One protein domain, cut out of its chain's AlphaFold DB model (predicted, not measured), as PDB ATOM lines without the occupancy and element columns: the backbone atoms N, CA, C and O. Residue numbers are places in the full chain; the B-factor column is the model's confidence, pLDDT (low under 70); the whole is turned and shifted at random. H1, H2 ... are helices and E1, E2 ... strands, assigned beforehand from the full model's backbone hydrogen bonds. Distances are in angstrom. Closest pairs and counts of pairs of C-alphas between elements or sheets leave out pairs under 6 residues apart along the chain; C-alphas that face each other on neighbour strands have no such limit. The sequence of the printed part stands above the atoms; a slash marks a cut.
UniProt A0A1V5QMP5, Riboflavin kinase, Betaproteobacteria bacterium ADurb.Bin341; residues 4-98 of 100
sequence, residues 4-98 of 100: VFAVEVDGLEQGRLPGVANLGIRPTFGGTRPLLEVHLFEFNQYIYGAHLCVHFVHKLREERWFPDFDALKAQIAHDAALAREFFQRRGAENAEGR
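What this domain is: This is residues 4 to 98 of the 100 residues of the protein "Riboflavin kinase" of Betaproteobacteria bacterium ADurb.Bin341 (UniProt A0A1V5QMP5). A curled sheet of four antiparallel strands, shaped like part of a barrel, has one long helix, H1, packed over one face, and residues 88 to 98 at the helix's far end stick out beyond it. The turn of the hairpin E2 and E3 lies at the opposite end of the model. The printed part has 95 residues, with E1, E2, E3, E4 and H1 along the chain, sheet order E3 E2 E1 E4 and a mixed class of helices and strands. It is only just loose, close to compact, with a radius of gyration of the C-alphas of 15.2 A and spans of 51 by 32 by 22 A.

Where its parts are: E1, residues 4 to 10, begins at C-alpha 4 (-27.554, 25.649, -35.865) and measures 18.7 A. E2, residues 17 to 28, measures 31.0 A and bends by 54 degrees at residue 20. E3, residues 31 to 40, measures 29.0 A. E4, residues 53 to 61, measures 21.5 A and bends by 66 degrees at residue 58. H1, residues 69 to 96, measures 41.2 A and ends at C-alpha 96 (-53.789, 36.252, -34.587).

How they stand to each other: The sheet is strongly twisted. E1, E2 and E3 form a meander, each strand the antiparallel neighbour of the one before; with E4 beside E1 they make a Greek key. N 4 and O 61 of E1 and E4 are 2.9 A apart, N 7 and O 19 of E1 and E2 2.9 A, and N 22 and O 37 of E2 and E3 2.8 A, within hydrogen-bond range. H1 is on the sheet at a height of 8.6 A, over E2 and E1, making two layers, a helix on one face of a sheet; it runs along the strands, at 24 degrees to E2 on the local plane. The closest C-alphas of H1 and E1 are Ala 83 and Ala 6, 5.0 A. In H1 every O i to N i+4 pair is within hydrogen-bond range.

The domain as a whole: The C-alphas farthest apart, of Phe 29 and Arg 98, are 52.2 A apart. The printed part has no cut. The link E3 to E4, residues 41 to 52, is long. Residue 29 and residues 95 to 98 have pLDDT under 70.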
ATOM      1  N   VAL A   4     -26.311  26.316 -36.251       98.38
ATOM      2  CA  VAL A   4     -27.554  25.649 -35.865       98.38
ATOM      3  C   VAL A   4     -28.745  26.515 -36.245       98.38
ATOM      4  O   VAL A   4     -28.722  27.735 -36.062       98.38
ATOM      5  N   PHE A   5     -29.780  25.885 -36.785       98.62
ATOM      6  CA  PHE A   5     -30.934  26.547 -37.377       98.62
ATOM      7  C   PHE A   5     -32.230  25.891 -36.914       98.62
ATOM      8  O   PHE A   5     -32.301  24.671 -36.808       98.62
ATOM      9  N   ALA A   6     -33.275  26.687 -36.709       98.62
ATOM     10  CA  ALA A   6     -34.633  26.173 -36.781       98.62
ATOM     11  C   ALA A   6     -34.965  25.922 -38.259       98.62
ATOM     12  O   ALA A   6     -34.652  26.754 -39.125       98.62
ATOM     13  N   VAL A   7     -35.576  24.775 -38.549       98.62
ATOM     14  CA  VAL A   7     -35.906  24.343 -39.911       98.62
ATOM     15  C   VAL A   7     -37.320  23.793 -40.005       98.62
ATOM     16  O   VAL A   7     -37.870  23.295 -39.028       98.62
ATOM     17  N   GLU A   8     -37.890  23.854 -41.199       98.31
ATOM     18  CA  GLU A   8     -39.093  23.108 -41.569       98.31
ATOM     19  C   GLU A   8     -38.725  22.075 -42.635       98.31
ATOM     20  O   GLU A   8     -37.886  22.350 -43.493       98.31
ATOM     21  N   VAL A   9     -39.336  20.896 -42.596       98.19
ATOM     22  CA  VAL A   9     -39.071  19.809 -43.542       98.19
ATOM     23  C   VAL A   9     -40.359  19.380 -44.226       98.19
ATOM     24  O   VAL A   9     -41.333  19.058 -43.552       98.19
ATOM     25  N   ASP A  10     -40.330  19.343 -45.556       96.88
ATOM     26  CA  ASP A  10     -41.388  18.800 -46.413       96.88
ATOM     27  C   ASP A  10     -40.938  17.477 -47.063       96.88
ATOM     28  O   ASP A  10     -39.748  17.149 -47.094       96.88
ATOM     29  N   GLY A  11     -41.894  16.742 -47.645       94.75
ATOM     30  CA  GLY A  11     -41.646  15.476 -48.353       94.75
ATOM     31  C   GLY A  11     -42.058  14.220 -47.579       94.75
ATOM     32  O   GLY A  11     -41.753  13.112 -48.009       94.75
ATOM     33  N   LEU A  12     -42.762  14.390 -46.456       93.56
ATOM     34  CA  LEU A  12     -43.321  13.316 -45.634       93.56
ATOM     35  C   LEU A  12     -44.856  13.388 -45.612       93.56
ATOM     36  O   LEU A  12     -45.439  14.446 -45.859       93.56
ATOM     37  N   GLU A  13     -45.521  12.276 -45.293       91.31
ATOM     38  CA  GLU A  13     -46.993  12.175 -45.285       91.31
ATOM     39  C   GLU A  13     -47.662  13.098 -44.253       91.31
ATOM     40  O   GLU A  13     -48.783  13.554 -44.452       91.31
ATOM     41  N   GLN A  14     -46.957  13.421 -43.169       91.06
ATOM     42  CA  GLN A  14     -47.405  14.316 -42.100       91.06
ATOM     43  C   GLN A  14     -47.437  15.794 -42.534       91.06
ATOM     44  O   GLN A  14     -47.847  16.658 -41.757       91.06
ATOM     45  N   GLY A  15     -47.002  16.093 -43.762       92.50
ATOM     46  CA  GLY A  15     -46.840  17.447 -44.265       92.50
ATOM     47  C   GLY A  15     -45.573  18.108 -43.727       92.50
ATOM     48  O   GLY A  15     -44.560  17.450 -43.489       92.50
ATOM     49  N   ARG A  16     -45.631  19.432 -43.570       95.38
ATOM     50  CA  ARG A  16     -44.493  20.237 -43.131       95.38
ATOM     51  C   ARG A  16     -44.224  20.039 -41.643       95.38
ATOM     52  O   ARG A  16     -45.051  20.416 -40.814       95.38
ATOM     53  N   LEU A  17     -43.051  19.511 -41.303       97.44
ATOM     54  CA  LEU A  17     -42.652  19.241 -39.921       97.44
ATOM     55  C   LEU A  17     -41.570  20.214 -39.428       97.44
ATOM     56  O   LEU A  17     -40.603  20.462 -40.149       97.44
ATOM     57  N   PRO A  18     -41.679  20.746 -38.199       98.19
ATOM     58  CA  PRO A  18     -40.638  21.576 -37.610       98.19
ATOM     59  C   PRO A  18     -39.474  20.729 -37.075       98.19
ATOM     60  O   PRO A  18     -39.645  19.590 -36.631       98.19
ATOM     61  N   GLY A  19     -38.284  21.319 -37.050       98.31
ATOM     62  CA  GLY A  19     -37.096  20.698 -36.484       98.31
ATOM     63  C   GLY A  19     -35.979  21.689 -36.178       98.31
ATOM     64  O   GLY A  19     -36.099  22.902 -36.371       98.31
ATOM     65  N   VAL A  20     -34.861  21.142 -35.713       98.75
ATOM     66  CA  VAL A  20     -33.587  21.850 -35.554       98.75
ATOM     67  C   VAL A  20     -32.534  21.169 -36.417       98.75
ATOM     68  O   VAL A  20     -32.497  19.943 -36.498       98.75
ATOM     69  N   ALA A  21     -31.692  21.953 -37.081       98.44
ATOM     70  CA  ALA A  21     -30.652  21.444 -37.957       98.44
ATOM     71  C   ALA A  21     -29.274  21.974 -37.586       98.44
ATOM     72  O   ALA A  21     -29.115  23.162 -37.308       98.44
ATOM     73  N   ASN A  22     -28.274  21.103 -37.654       97.81
ATOM     74  CA  ASN A  22     -26.872  21.483 -37.693       97.81
ATOM     75  C   ASN A  22     -26.394  21.466 -39.151       97.81
ATOM     76  O   ASN A  22     -26.582  20.474 -39.854       97.81
ATOM     77  N   LEU A  23     -25.796  22.568 -39.606       96.56
ATOM     78  CA  LEU A  23     -25.098  22.651 -40.884       96.56
ATOM     79  C   LEU A  23     -23.620  22.921 -40.610       96.56
ATOM     80  O   LEU A  23     -23.255  24.042 -40.250       96.56
ATOM     81  N   GLY A  24     -22.792  21.905 -40.812       92.56
ATOM     82  CA  GLY A  24     -21.354  21.966 -40.573       92.56
ATOM     83  C   GLY A  24     -20.531  21.586 -41.795       92.56
ATOM     84  O   GLY A  24     -21.057  21.245 -42.858       92.56
ATOM     85  N   ILE A  25     -19.208  21.644 -41.649       88.12
ATOM     86  CA  ILE A  25     -18.257  21.202 -42.675       88.12
ATOM     87  C   ILE A  25     -17.441  20.042 -42.121       88.12
ATOM     88  O   ILE A  25     -16.703  20.203 -41.150       88.12
ATOM     89  N   ARG A  26     -17.516  18.880 -42.775       81.56
ATOM     90  CA  ARG A  26     -16.686  17.729 -42.413       81.56
ATOM     91  C   ARG A  26     -15.415  17.719 -43.270       81.56
ATOM     92  O   ARG A  26     -15.523  17.652 -44.500       81.56
ATOM     93  N   PRO A  27     -14.214  17.761 -42.665       78.12
ATOM     94  CA  PRO A  27     -12.977  17.500 -43.390       78.12
ATOM     95  C   PRO A  27     -12.992  16.061 -43.911       78.12
ATOM     96  O   PRO A  27     -13.261  15.121 -43.160       78.12
ATOM     97  N   THR A  28     -12.720  15.876 -45.199       75.75
ATOM     98  CA  THR A  28     -12.601  14.553 -45.824       75.75
ATOM     99  C   THR A  28     -11.301  14.463 -46.618       75.75
ATOM    100  O   THR A  28     -10.767  15.479 -47.066       75.75
ATOM    101  N   PHE A  29     -10.769  13.253 -46.803       68.00
ATOM    102  CA  PHE A  29      -9.640  13.046 -47.713       68.00
ATOM    103  C   PHE A  29     -10.075  13.450 -49.131       68.00
ATOM    104  O   PHE A  29     -10.954  12.818 -49.711       68.00
ATOM    105  N   GLY A  30      -9.498  14.536 -49.655       74.12
ATOM    106  CA  GLY A  30      -9.831  15.096 -50.971       74.12
ATOM    107  C   GLY A  30     -10.741  16.334 -50.969       74.12
ATOM    108  O   GLY A  30     -11.087  16.803 -52.050       74.12
ATOM    109  N   GLY A  31     -11.118  16.887 -49.808       77.81
ATOM    110  CA  GLY A  31     -11.813  18.180 -49.730       77.81
ATOM    111  C   GLY A  31     -12.733  18.347 -48.520       77.81
ATOM    112  O   GLY A  31     -12.778  17.518 -47.611       77.81
ATOM    113  N   THR A  32     -13.498  19.434 -48.512       80.50
ATOM    114  CA  THR A  32     -14.537  19.711 -47.514       80.50
ATOM    115  C   THR A  32     -15.915  19.428 -48.104       80.50
ATOM    116  O   THR A  32     -16.206  19.812 -49.236       80.50
ATOM    117  N   ARG A  33     -16.780  18.746 -47.346       85.88
ATOM    118  CA  ARG A  33     -18.190  18.556 -47.720       85.88
ATOM    119  C   ARG A  33     -19.100  19.147 -46.644       85.88
ATOM    120  O   ARG A  33     -18.833  18.917 -45.460       85.88
ATOM    121  N   PRO A  34     -20.151  19.895 -47.024       90.00
ATOM    122  CA  PRO A  34     -21.168  20.306 -46.072       90.00
ATOM    123  C   PRO A  34     -21.926  19.073 -45.573       90.00
ATOM    124  O   PRO A  34     -22.207  18.154 -46.344       90.00
ATOM    125  N   LEU A  35     -22.249  19.067 -44.287       93.12
ATOM    126  CA  LEU A  35     -23.082  18.059 -43.650       93.12
ATOM    127  C   LEU A  35     -24.284  18.765 -43.028       93.12
ATOM    128  O   LEU A  35     -24.109  19.690 -42.239       93.12
ATOM    129  N   LEU A  36     -25.484  18.336 -43.417       96.00
ATOM    130  CA  LEU A  36     -26.744  18.813 -42.863       96.00
ATOM    131  C   LEU A  36     -27.385  17.680 -42.066       96.00
ATOM    132  O   LEU A  36     -27.731  16.647 -42.635       96.00
ATOM    133  N   GLU A  37     -27.556  17.892 -40.769       96.75
ATOM    134  CA  GLU A  37     -28.193  16.946 -39.856       96.75
ATOM    135  C   GLU A  37     -29.440  17.599 -39.274       96.75
ATOM    136  O   GLU A  37     -29.349  18.681 -38.698       96.75
ATOM    137  N   VAL A  38     -30.602  16.965 -39.431       98.12
ATOM    138  CA  VAL A  38     -31.890  17.496 -38.964       98.12
ATOM    139  C   VAL A  38     -32.476  16.579 -37.900       98.12
ATOM    140  O   VAL A  38     -32.579  15.370 -38.098       98.12
ATOM    141  N   HIS A  39     -32.915  17.172 -36.795       98.12
ATOM    142  CA  HIS A  39     -33.740  16.534 -35.782       98.12
ATOM    143  C   HIS A  39     -35.173  17.073 -35.886       98.12
ATOM    144  O   HIS A  39     -35.431  18.233 -35.557       98.12
ATOM    145  N   LEU A  40     -36.090  16.233 -36.375       98.06
ATOM    146  CA  LEU A  40     -37.522  16.531 -36.458       98.06
ATOM    147  C   LEU A  40     -38.180  16.410 -35.082       98.06
ATOM    148  O   LEU A  40     -37.919  15.457 -34.347       98.06
ATOM    149  N   PHE A  41     -39.055  17.354 -34.750       97.19
ATOM    150  CA  PHE A  41     -39.812  17.316 -33.501       97.19
ATOM    151  C   PHE A  41     -41.050  16.428 -33.621       97.19
ATOM    152  O   PHE A  41     -41.671  16.367 -34.678       97.19
ATOM    153  N   GLU A  42     -41.413  15.765 -32.518       94.81
ATOM    154  CA  GLU A  42     -42.582  14.871 -32.425       94.81
ATOM    155  C   GLU A  42     -42.646  13.821 -33.551       94.81
ATOM    156  O   GLU A  42     -43.712  13.487 -34.065       94.81
ATOM    157  N   PHE A  43     -41.482  13.296 -33.944       96.12
ATOM    158  CA  PHE A  43     -41.333  12.368 -35.060       96.12
ATOM    159  C   PHE A  43     -40.670  11.060 -34.618       96.12
ATOM    160  O   PHE A  43     -39.635  11.077 -33.954       96.12
ATOM    161  N   ASN A  44     -41.255   9.917 -34.992       95.06
ATOM    162  CA  ASN A  44     -40.794   8.589 -34.562       95.06
ATOM    163  C   ASN A  44     -40.967   7.525 -35.662       95.06
ATOM    164  O   ASN A  44     -41.583   6.481 -35.450       95.06
ATOM    165  N   GLN A  45     -40.489   7.817 -36.873       95.50
ATOM    166  CA  GLN A  45     -40.538   6.888 -38.006       95.50
ATOM    167  C   GLN A  45     -39.174   6.779 -38.693       95.50
ATOM    168  O   GLN A  45     -38.360   7.701 -38.646       95.50
ATOM    169  N   TYR A  46     -38.935   5.655 -39.368       96.00
ATOM    170  CA  TYR A  46     -37.769   5.480 -40.232       96.00
ATOM    171  C   TYR A  46     -38.077   5.992 -41.638       96.00
ATOM    172  O   TYR A  46     -39.027   5.541 -42.268       96.00
ATOM    173  N   ILE A  47     -37.242   6.903 -42.136       95.81
ATOM    174  CA  ILE A  47     -37.417   7.567 -43.442       95.81
ATOM    175  C   ILE A  47     -36.164   7.466 -44.318       95.81
ATOM    176  O   ILE A  47     -35.895   8.319 -45.162       95.81
ATOM    177  N   TYR A  48     -35.359   6.423 -44.110       95.81
ATOM    178  CA  TYR A  48     -34.208   6.151 -44.967       95.81
ATOM    179  C   TYR A  48     -34.653   5.978 -46.424       95.81
ATOM    180  O   TYR A  48     -35.582   5.230 -46.712       95.81
ATOM    181  N   GLY A  49     -33.977   6.675 -47.340       95.62
ATOM    182  CA  GLY A  49     -34.318   6.688 -48.767       95.62
ATOM    183  C   GLY A  49     -35.395   7.705 -49.161       95.62
ATOM    184  O   GLY A  49     -35.606   7.909 -50.354       95.62
ATOM    185  N   ALA A  50     -36.041   8.380 -48.203       95.62
ATOM    186  CA  ALA A  50     -36.981   9.453 -48.510       95.62
ATOM    187  C   ALA A  50     -36.258  10.686 -49.075       95.62
ATOM    188  O   ALA A  50     -35.150  11.033 -48.659       95.62
ATOM    189  N   HIS A  51     -36.912  11.370 -50.012       95.88
ATOM    190  CA  HIS A  51     -36.459  12.656 -50.530       95.88
ATOM    191  C   HIS A  51     -37.133  13.774 -49.740       95.88
ATOM    192  O   HIS A  51     -38.355  13.901 -49.760       95.88
ATOM    193  N   LEU A  52     -36.328  14.586 -49.059       96.75
ATOM    194  CA  LEU A  52     -36.802  15.650 -48.181       96.75
ATOM    195  C   LEU A  52     -36.393  17.017 -48.721       96.75
ATOM    196  O   LEU A  52     -35.300  17.175 -49.270       96.75
ATOM    197  N   CYS A  53     -37.243  18.015 -48.504       97.56
ATOM    198  CA  CYS A  53     -36.895  19.417 -48.703       97.56
ATOM    199  C   CYS A  53     -36.737  20.082 -47.335       97.56
ATOM    200  O   CYS A  53     -37.659  20.035 -46.526       97.56
ATOM    201  N   VAL A  54     -35.577  20.690 -47.067       98.00
ATOM    202  CA  VAL A  54     -35.286  21.358 -45.790       98.00
ATOM    203  C   VAL A  54     -35.273  22.869 -45.994       98.00
ATOM    204  O   VAL A  54     -34.467  23.405 -46.755       98.00
ATOM    205  N   HIS A  55     -36.147  23.561 -45.277       97.88
ATOM    206  CA  HIS A  55     -36.270  25.010 -45.280       97.88
ATOM    207  C   HIS A  55     -35.594  25.588 -44.037       97.88
ATOM    208  O   HIS A  55     -36.054  25.384 -42.916       97.88
ATOM    209  N   PHE A  56     -34.516  26.346 -44.230       97.50
ATOM    210  CA  PHE A  56     -33.896  27.126 -43.160       97.50
ATOM    211  C   PHE A  56     -34.772  28.339 -42.853       97.50
ATOM    212  O   PHE A  56     -34.912  29.217 -43.702       97.50
ATOM    213  N   VAL A  57     -35.360  28.392 -41.656       97.50
ATOM    214  CA  VAL A  57     -36.293  29.473 -41.290       97.50
ATOM    215  C   VAL A  57     -35.680  30.482 -40.329       97.50
ATOM    216  O   VAL A  57     -36.006  31.665 -40.397       97.50
ATOM    217  N   HIS A  58     -34.769  30.049 -39.454       97.81
ATOM    218  CA  HIS A  58     -34.100  30.945 -38.517       97.81
ATOM    219  C   HIS A  58     -32.744  30.392 -38.080       97.81
ATOM    220  O   HIS A  58     -32.615  29.199 -37.813       97.81
ATOM    221  N   LYS A  59     -31.726  31.253 -37.981       97.94
ATOM    222  CA  LYS A  59     -30.413  30.875 -37.448       97.94
ATOM    223  C   LYS A  59     -30.404  31.068 -35.936       97.94
ATOM    224  O   LYS A  59     -30.623  32.179 -35.472       97.94
ATOM    225  N   LEU A  60     -30.119  30.003 -35.193       98.12
ATOM    226  CA  LEU A  60     -30.061  30.023 -33.729       98.12
ATOM    227  C   LEU A  60     -28.679  30.442 -33.232       98.12
ATOM    228  O   LEU A  60     -28.571  31.250 -32.316       98.12
ATOM    229  N   ARG A  61     -27.616  29.901 -33.841       97.69
ATOM    230  CA  ARG A  61     -26.231  30.248 -33.495       97.69
ATOM    231  C   ARG A  61     -25.225  29.806 -34.551       97.69
ATOM    232  O   ARG A  61     -25.516  28.955 -35.389       97.69
ATOM    233  N   GLU A  62     -24.016  30.351 -34.461       96.75
ATOM    234  CA  GLU A  62     -22.832  29.817 -35.140       96.75
ATOM    235  C   GLU A  62     -22.374  28.477 -34.532       96.75
ATOM    236  O   GLU A  62     -22.778  28.080 -33.428       96.75
ATOM    237  N   GLU A  63     -21.500  27.774 -35.255       91.44
ATOM    238  CA  GLU A  63     -20.742  26.658 -34.690       91.44
ATOM    239  C   GLU A  63     -19.835  27.148 -33.558       91.44
ATOM    240  O   GLU A  63     -19.298  28.255 -33.585       91.44
ATOM    241  N   ARG A  64     -19.659  26.306 -32.543       91.81
ATOM    242  CA  ARG A  64     -18.759  26.585 -31.428       91.81
ATOM    243  C   ARG A  64     -18.173  25.289 -30.903       91.81
ATOM    244  O   ARG A  64     -18.783  24.229 -31.031       91.81
ATOM    245  N   TRP A  65     -17.008  25.403 -30.288       92.94
ATOM    246  CA  TRP A  65     -16.373  24.306 -29.577       92.94
ATOM    247  C   TRP A  65     -16.963  24.153 -28.169       92.94
ATOM    248  O   TRP A  65     -17.400  25.140 -27.567       92.94
ATOM    249  N   PHE A  66     -16.952  22.923 -27.652       94.94
ATOM    250  CA  PHE A  66     -17.405  22.590 -26.302       94.94
ATOM    251  C   PHE A  66     -16.291  21.883 -25.527       94.94
ATOM    252  O   PHE A  66     -15.600  21.047 -26.114       94.94
ATOM    253  N   PRO A  67     -16.135  22.196 -24.229       94.81
ATOM    254  CA  PRO A  67     -15.070  21.643 -23.397       94.81
ATOM    255  C   PRO A  67     -15.207  20.147 -23.139       94.81
ATOM    256  O   PRO A  67     -14.202  19.461 -22.964       94.81
ATOM    257  N   ASP A  68     -16.436  19.641 -23.142       97.44
ATOM    258  CA  ASP A  68     -16.747  18.254 -22.855       97.44
ATOM    259  C   ASP A  68     -18.097  17.850 -23.470       97.44
ATOM    260  O   ASP A  68     -18.825  18.643 -24.081       97.44
ATOM    261  N   PHE A  69     -18.411  16.564 -23.327       97.12
ATOM    262  CA  PHE A  69     -19.623  15.965 -23.866       97.12
ATOM    263  C   PHE A  69     -20.900  16.443 -23.158       97.12
ATOM    264  O   PHE A  69     -21.958  16.501 -23.789       97.12
ATOM    265  N   ASP A  70     -20.832  16.800 -21.875       98.12
ATOM    266  CA  ASP A  70     -22.005  17.243 -21.121       98.12
ATOM    267  C   ASP A  70     -22.401  18.670 -21.507       98.12
ATOM    268  O   ASP A  70     -23.580  18.930 -21.752       98.12
ATOM    269  N   ALA A  71     -21.424  19.557 -21.699       98.12
ATOM    270  CA  ALA A  71     -21.619  20.891 -22.251       98.12
ATOM    271  C   ALA A  71     -22.218  20.839 -23.665       98.12
ATOM    272  O   ALA A  71     -23.140  21.596 -23.975       98.12
ATOM    273  N   LEU A  72     -21.747  19.914 -24.512       97.19
ATOM    274  CA  LEU A  72     -22.322  19.695 -25.840       97.19
ATOM    275  C   LEU A  72     -23.786  19.238 -25.752       97.19
ATOM    276  O   LEU A  72     -24.645  19.819 -26.414       97.19
ATOM    277  N   LYS A  73     -24.093  18.228 -24.927       98.00
ATOM    278  CA  LYS A  73     -25.470  17.735 -24.740       98.00
ATOM    279  C   LYS A  73     -26.402  18.832 -24.226       98.00
ATOM    280  O   LYS A  73     -27.501  18.988 -24.758       98.00
ATOM    281  N   ALA A  74     -25.957  19.604 -23.235       98.31
ATOM    282  CA  ALA A  74     -26.721  20.720 -22.693       98.31
ATOM    283  C   ALA A  74     -27.018  21.772 -23.770       98.31
ATOM    284  O   ALA A  74     -28.154  22.231 -23.885       98.31
ATOM    285  N   GLN A  75     -26.033  22.101 -24.612       98.31
ATOM    286  CA  GLN A  75     -26.253  23.032 -25.715       98.31
ATOM    287  C   GLN A  75     -27.226  22.472 -26.757       98.31
ATOM    288  O   GLN A  75     -28.100  23.208 -27.197       98.31
ATOM    289  N   ILE A  76     -27.120  21.194 -27.136       98.06
ATOM    290  CA  ILE A  76     -28.053  20.575 -28.092       98.06
ATOM    291  C   ILE A  76     -29.494  20.652 -27.567       98.06
ATOM    292  O   ILE A  76     -30.400  21.028 -28.311       98.06
ATOM    293  N   ALA A  77     -29.708  20.344 -26.284       98.38
ATOM    294  CA  ALA A  77     -31.025  20.446 -25.659       98.38
ATOM    295  C   ALA A  77     -31.548  21.893 -25.663       98.38
ATOM    296  O   ALA A  77     -32.717  22.128 -25.975       98.38
ATOM    297  N   HIS A  78     -30.678  22.863 -25.371       98.56
ATOM    298  CA  HIS A  78     -31.026  24.279 -25.417       98.56
ATOM    299  C   HIS A  78     -31.374  24.750 -26.837       98.56
ATOM    300  O   HIS A  78     -32.392  25.410 -27.029       98.56
ATOM    301  N   ASP A  79     -30.590  24.359 -27.843       98.56
ATOM    302  CA  ASP A  79     -30.848  24.701 -29.244       98.56
ATOM    303  C   ASP A  79     -32.204  24.137 -29.715       98.56
ATOM    304  O   ASP A  79     -32.972  24.824 -30.391       98.56
ATOM    305  N   ALA A  80     -32.537  22.901 -29.321       98.50
ATOM    306  CA  ALA A  80     -33.833  22.293 -29.614       98.50
ATOM    307  C   ALA A  80     -34.993  23.030 -28.919       98.50
ATOM    308  O   ALA A  80     -36.046  23.221 -29.531       98.50
ATOM    309  N   ALA A  81     -34.810  23.474 -27.671       98.50
ATOM    310  CA  ALA A  81     -35.802  24.277 -26.958       98.50
ATOM    311  C   ALA A  81     -36.041  25.632 -27.647       98.50
ATOM    312  O   ALA A  81     -37.189  25.966 -27.934       98.50
ATOM    313  N   LEU A  82     -34.979  26.352 -28.024       98.50
ATOM    314  CA  LEU A  82     -35.085  27.625 -28.751       98.50
ATOM    315  C   LEU A  82     -35.809  27.476 -30.096       98.50
ATOM    316  O   LEU A  82     -36.632  28.316 -30.460       98.50
ATOM    317  N   ALA A  83     -35.537  26.398 -30.837       98.50
ATOM    318  CA  ALA A  83     -36.262  26.097 -32.070       98.50
ATOM    319  C   ALA A  83     -37.761  25.862 -31.811       98.50
ATOM    320  O   ALA A  83     -38.600  26.385 -32.545       98.50
ATOM    321  N   ARG A  84     -38.117  25.114 -30.758       98.31
ATOM    322  CA  ARG A  84     -39.524  24.893 -30.378       98.31
ATOM    323  C   ARG A  84     -40.213  26.202 -29.995       98.31
ATOM    324  O   ARG A  84     -41.301  26.470 -30.497       98.31
ATOM    325  N   GLU A  85     -39.567  27.037 -29.187       98.12
ATOM    326  CA  GLU A  85     -40.071  28.367 -28.817       98.12
ATOM    327  C   GLU A  85     -40.267  29.268 -30.044       98.12
ATOM    328  O   GLU A  85     -41.270  29.976 -30.149       98.12
ATOM    329  N   PHE A  86     -39.343  29.226 -31.008       98.06
ATOM    330  CA  PHE A  86     -39.475  29.950 -32.272       98.06
ATOM    331  C   PHE A  86     -40.749  29.547 -33.031       98.06
ATOM    332  O   PHE A  86     -41.525  30.416 -33.432       98.06
ATOM    333  N   PHE A  87     -41.006  28.245 -33.190       97.06
ATOM    334  CA  PHE A  87     -42.204  27.768 -33.889       97.06
ATOM    335  C   PHE A  87     -43.501  28.023 -33.115       97.06
ATOM    336  O   PHE A  87     -44.523  28.308 -33.737       97.06
ATOM    337  N   GLN A  88     -43.465  27.983 -31.782       95.75
ATOM    338  CA  GLN A  88     -44.611  28.353 -30.946       95.75
ATOM    339  C   GLN A  88     -45.000  29.823 -31.148       95.75
ATOM    340  O   GLN A  88     -46.170  30.110 -31.400       95.75
ATOM    341  N   ARG A  89     -44.025  30.745 -31.117       94.88
ATOM    342  CA  ARG A  89     -44.273  32.179 -31.359       94.88
ATOM    343  C   ARG A  89     -44.810  32.437 -32.765       94.88
ATOM    344  O   ARG A  89     -45.846  33.077 -32.911       94.88
ATOM    345  N   ARG A  90     -44.179  31.851 -33.785       91.06
ATOM    346  CA  ARG A  90     -44.622  31.971 -35.185       91.06
ATOM    347  C   ARG A  90     -46.039  31.419 -35.399       91.06
ATOM    348  O   ARG A  90     -46.801  31.953 -36.199       91.06
ATOM    349  N   GLY A  91     -46.404  30.343 -34.699       87.06
ATOM    350  CA  GLY A  91     -47.758  29.787 -34.721       87.06
ATOM    351  C   GLY A  91     -48.804  30.727 -34.114       87.06
ATOM    352  O   GLY A  91     -49.884  30.869 -34.684       87.06
ATOM    353  N   ALA A  92     -48.474  31.393 -33.003       81.25
ATOM    354  CA  ALA A  92     -49.350  32.372 -32.355       81.25
ATOM    355  C   ALA A  92     -49.586  33.608 -33.242       81.25
ATOM    356  O   ALA A  92     -50.736  33.969 -33.485       81.25
ATOM    357  N   GLU A  93     -48.521  34.172 -33.817       81.69
ATOM    358  CA  GLU A  93     -48.591  35.317 -34.742       81.69
ATOM    359  C   GLU A  93     -49.469  35.006 -35.970       81.69
ATOM    360  O   GLU A  93     -50.332  35.793 -36.361       81.69
ATOM    361  N   ASN A  94     -49.319  33.808 -36.548       77.56
ATOM    362  CA  ASN A  94     -50.137  33.359 -37.678       77.56
ATOM    363  C   ASN A  94     -51.612  33.118 -37.310       77.56
ATOM    364  O   ASN A  94     -52.480  33.182 -38.184       77.56
ATOM    365  N   ALA A  95     -51.905  32.778 -36.052       69.81
ATOM    366  CA  ALA A  95     -53.267  32.559 -35.572       69.81
ATOM    367  C   ALA A  95     -53.994  33.880 -35.277       69.81
ATOM    368  O   ALA A  95     -55.203  33.966 -35.493       69.81
ATOM    369  N   GLU A  96     -53.268  34.901 -34.817       68.75
ATOM    370  CA  GLU A  96     -53.789  36.252 -34.587       68.75
ATOM    371  C   GLU A  96     -54.051  36.984 -35.910       68.75
ATOM    372  O   GLU A  96     -55.146  37.506 -36.100       68.75
ATOM    373  N   GLY A  97     -53.135  36.902 -36.881       59.53
ATOM    374  CA  GLY A  97     -53.299  37.528 -38.203       59.53
ATOM    375  C   GLY A  97     -54.376  36.914 -39.113       59.53
ATOM    376  O   GLY A  97     -54.620  37.428 -40.196       59.53
ATOM    377  N   ARG A  98     -55.021  35.807 -38.711       60.25
ATOM    378  CA  ARG A  98     -56.178  35.206 -39.415       60.25
ATOM    379  C   ARG A  98     -57.536  35.621 -38.833       60.25
ATOM    380  O   ARG A  98     -58.559  35.124 -39.298       60.25
TER     381      ARG A  98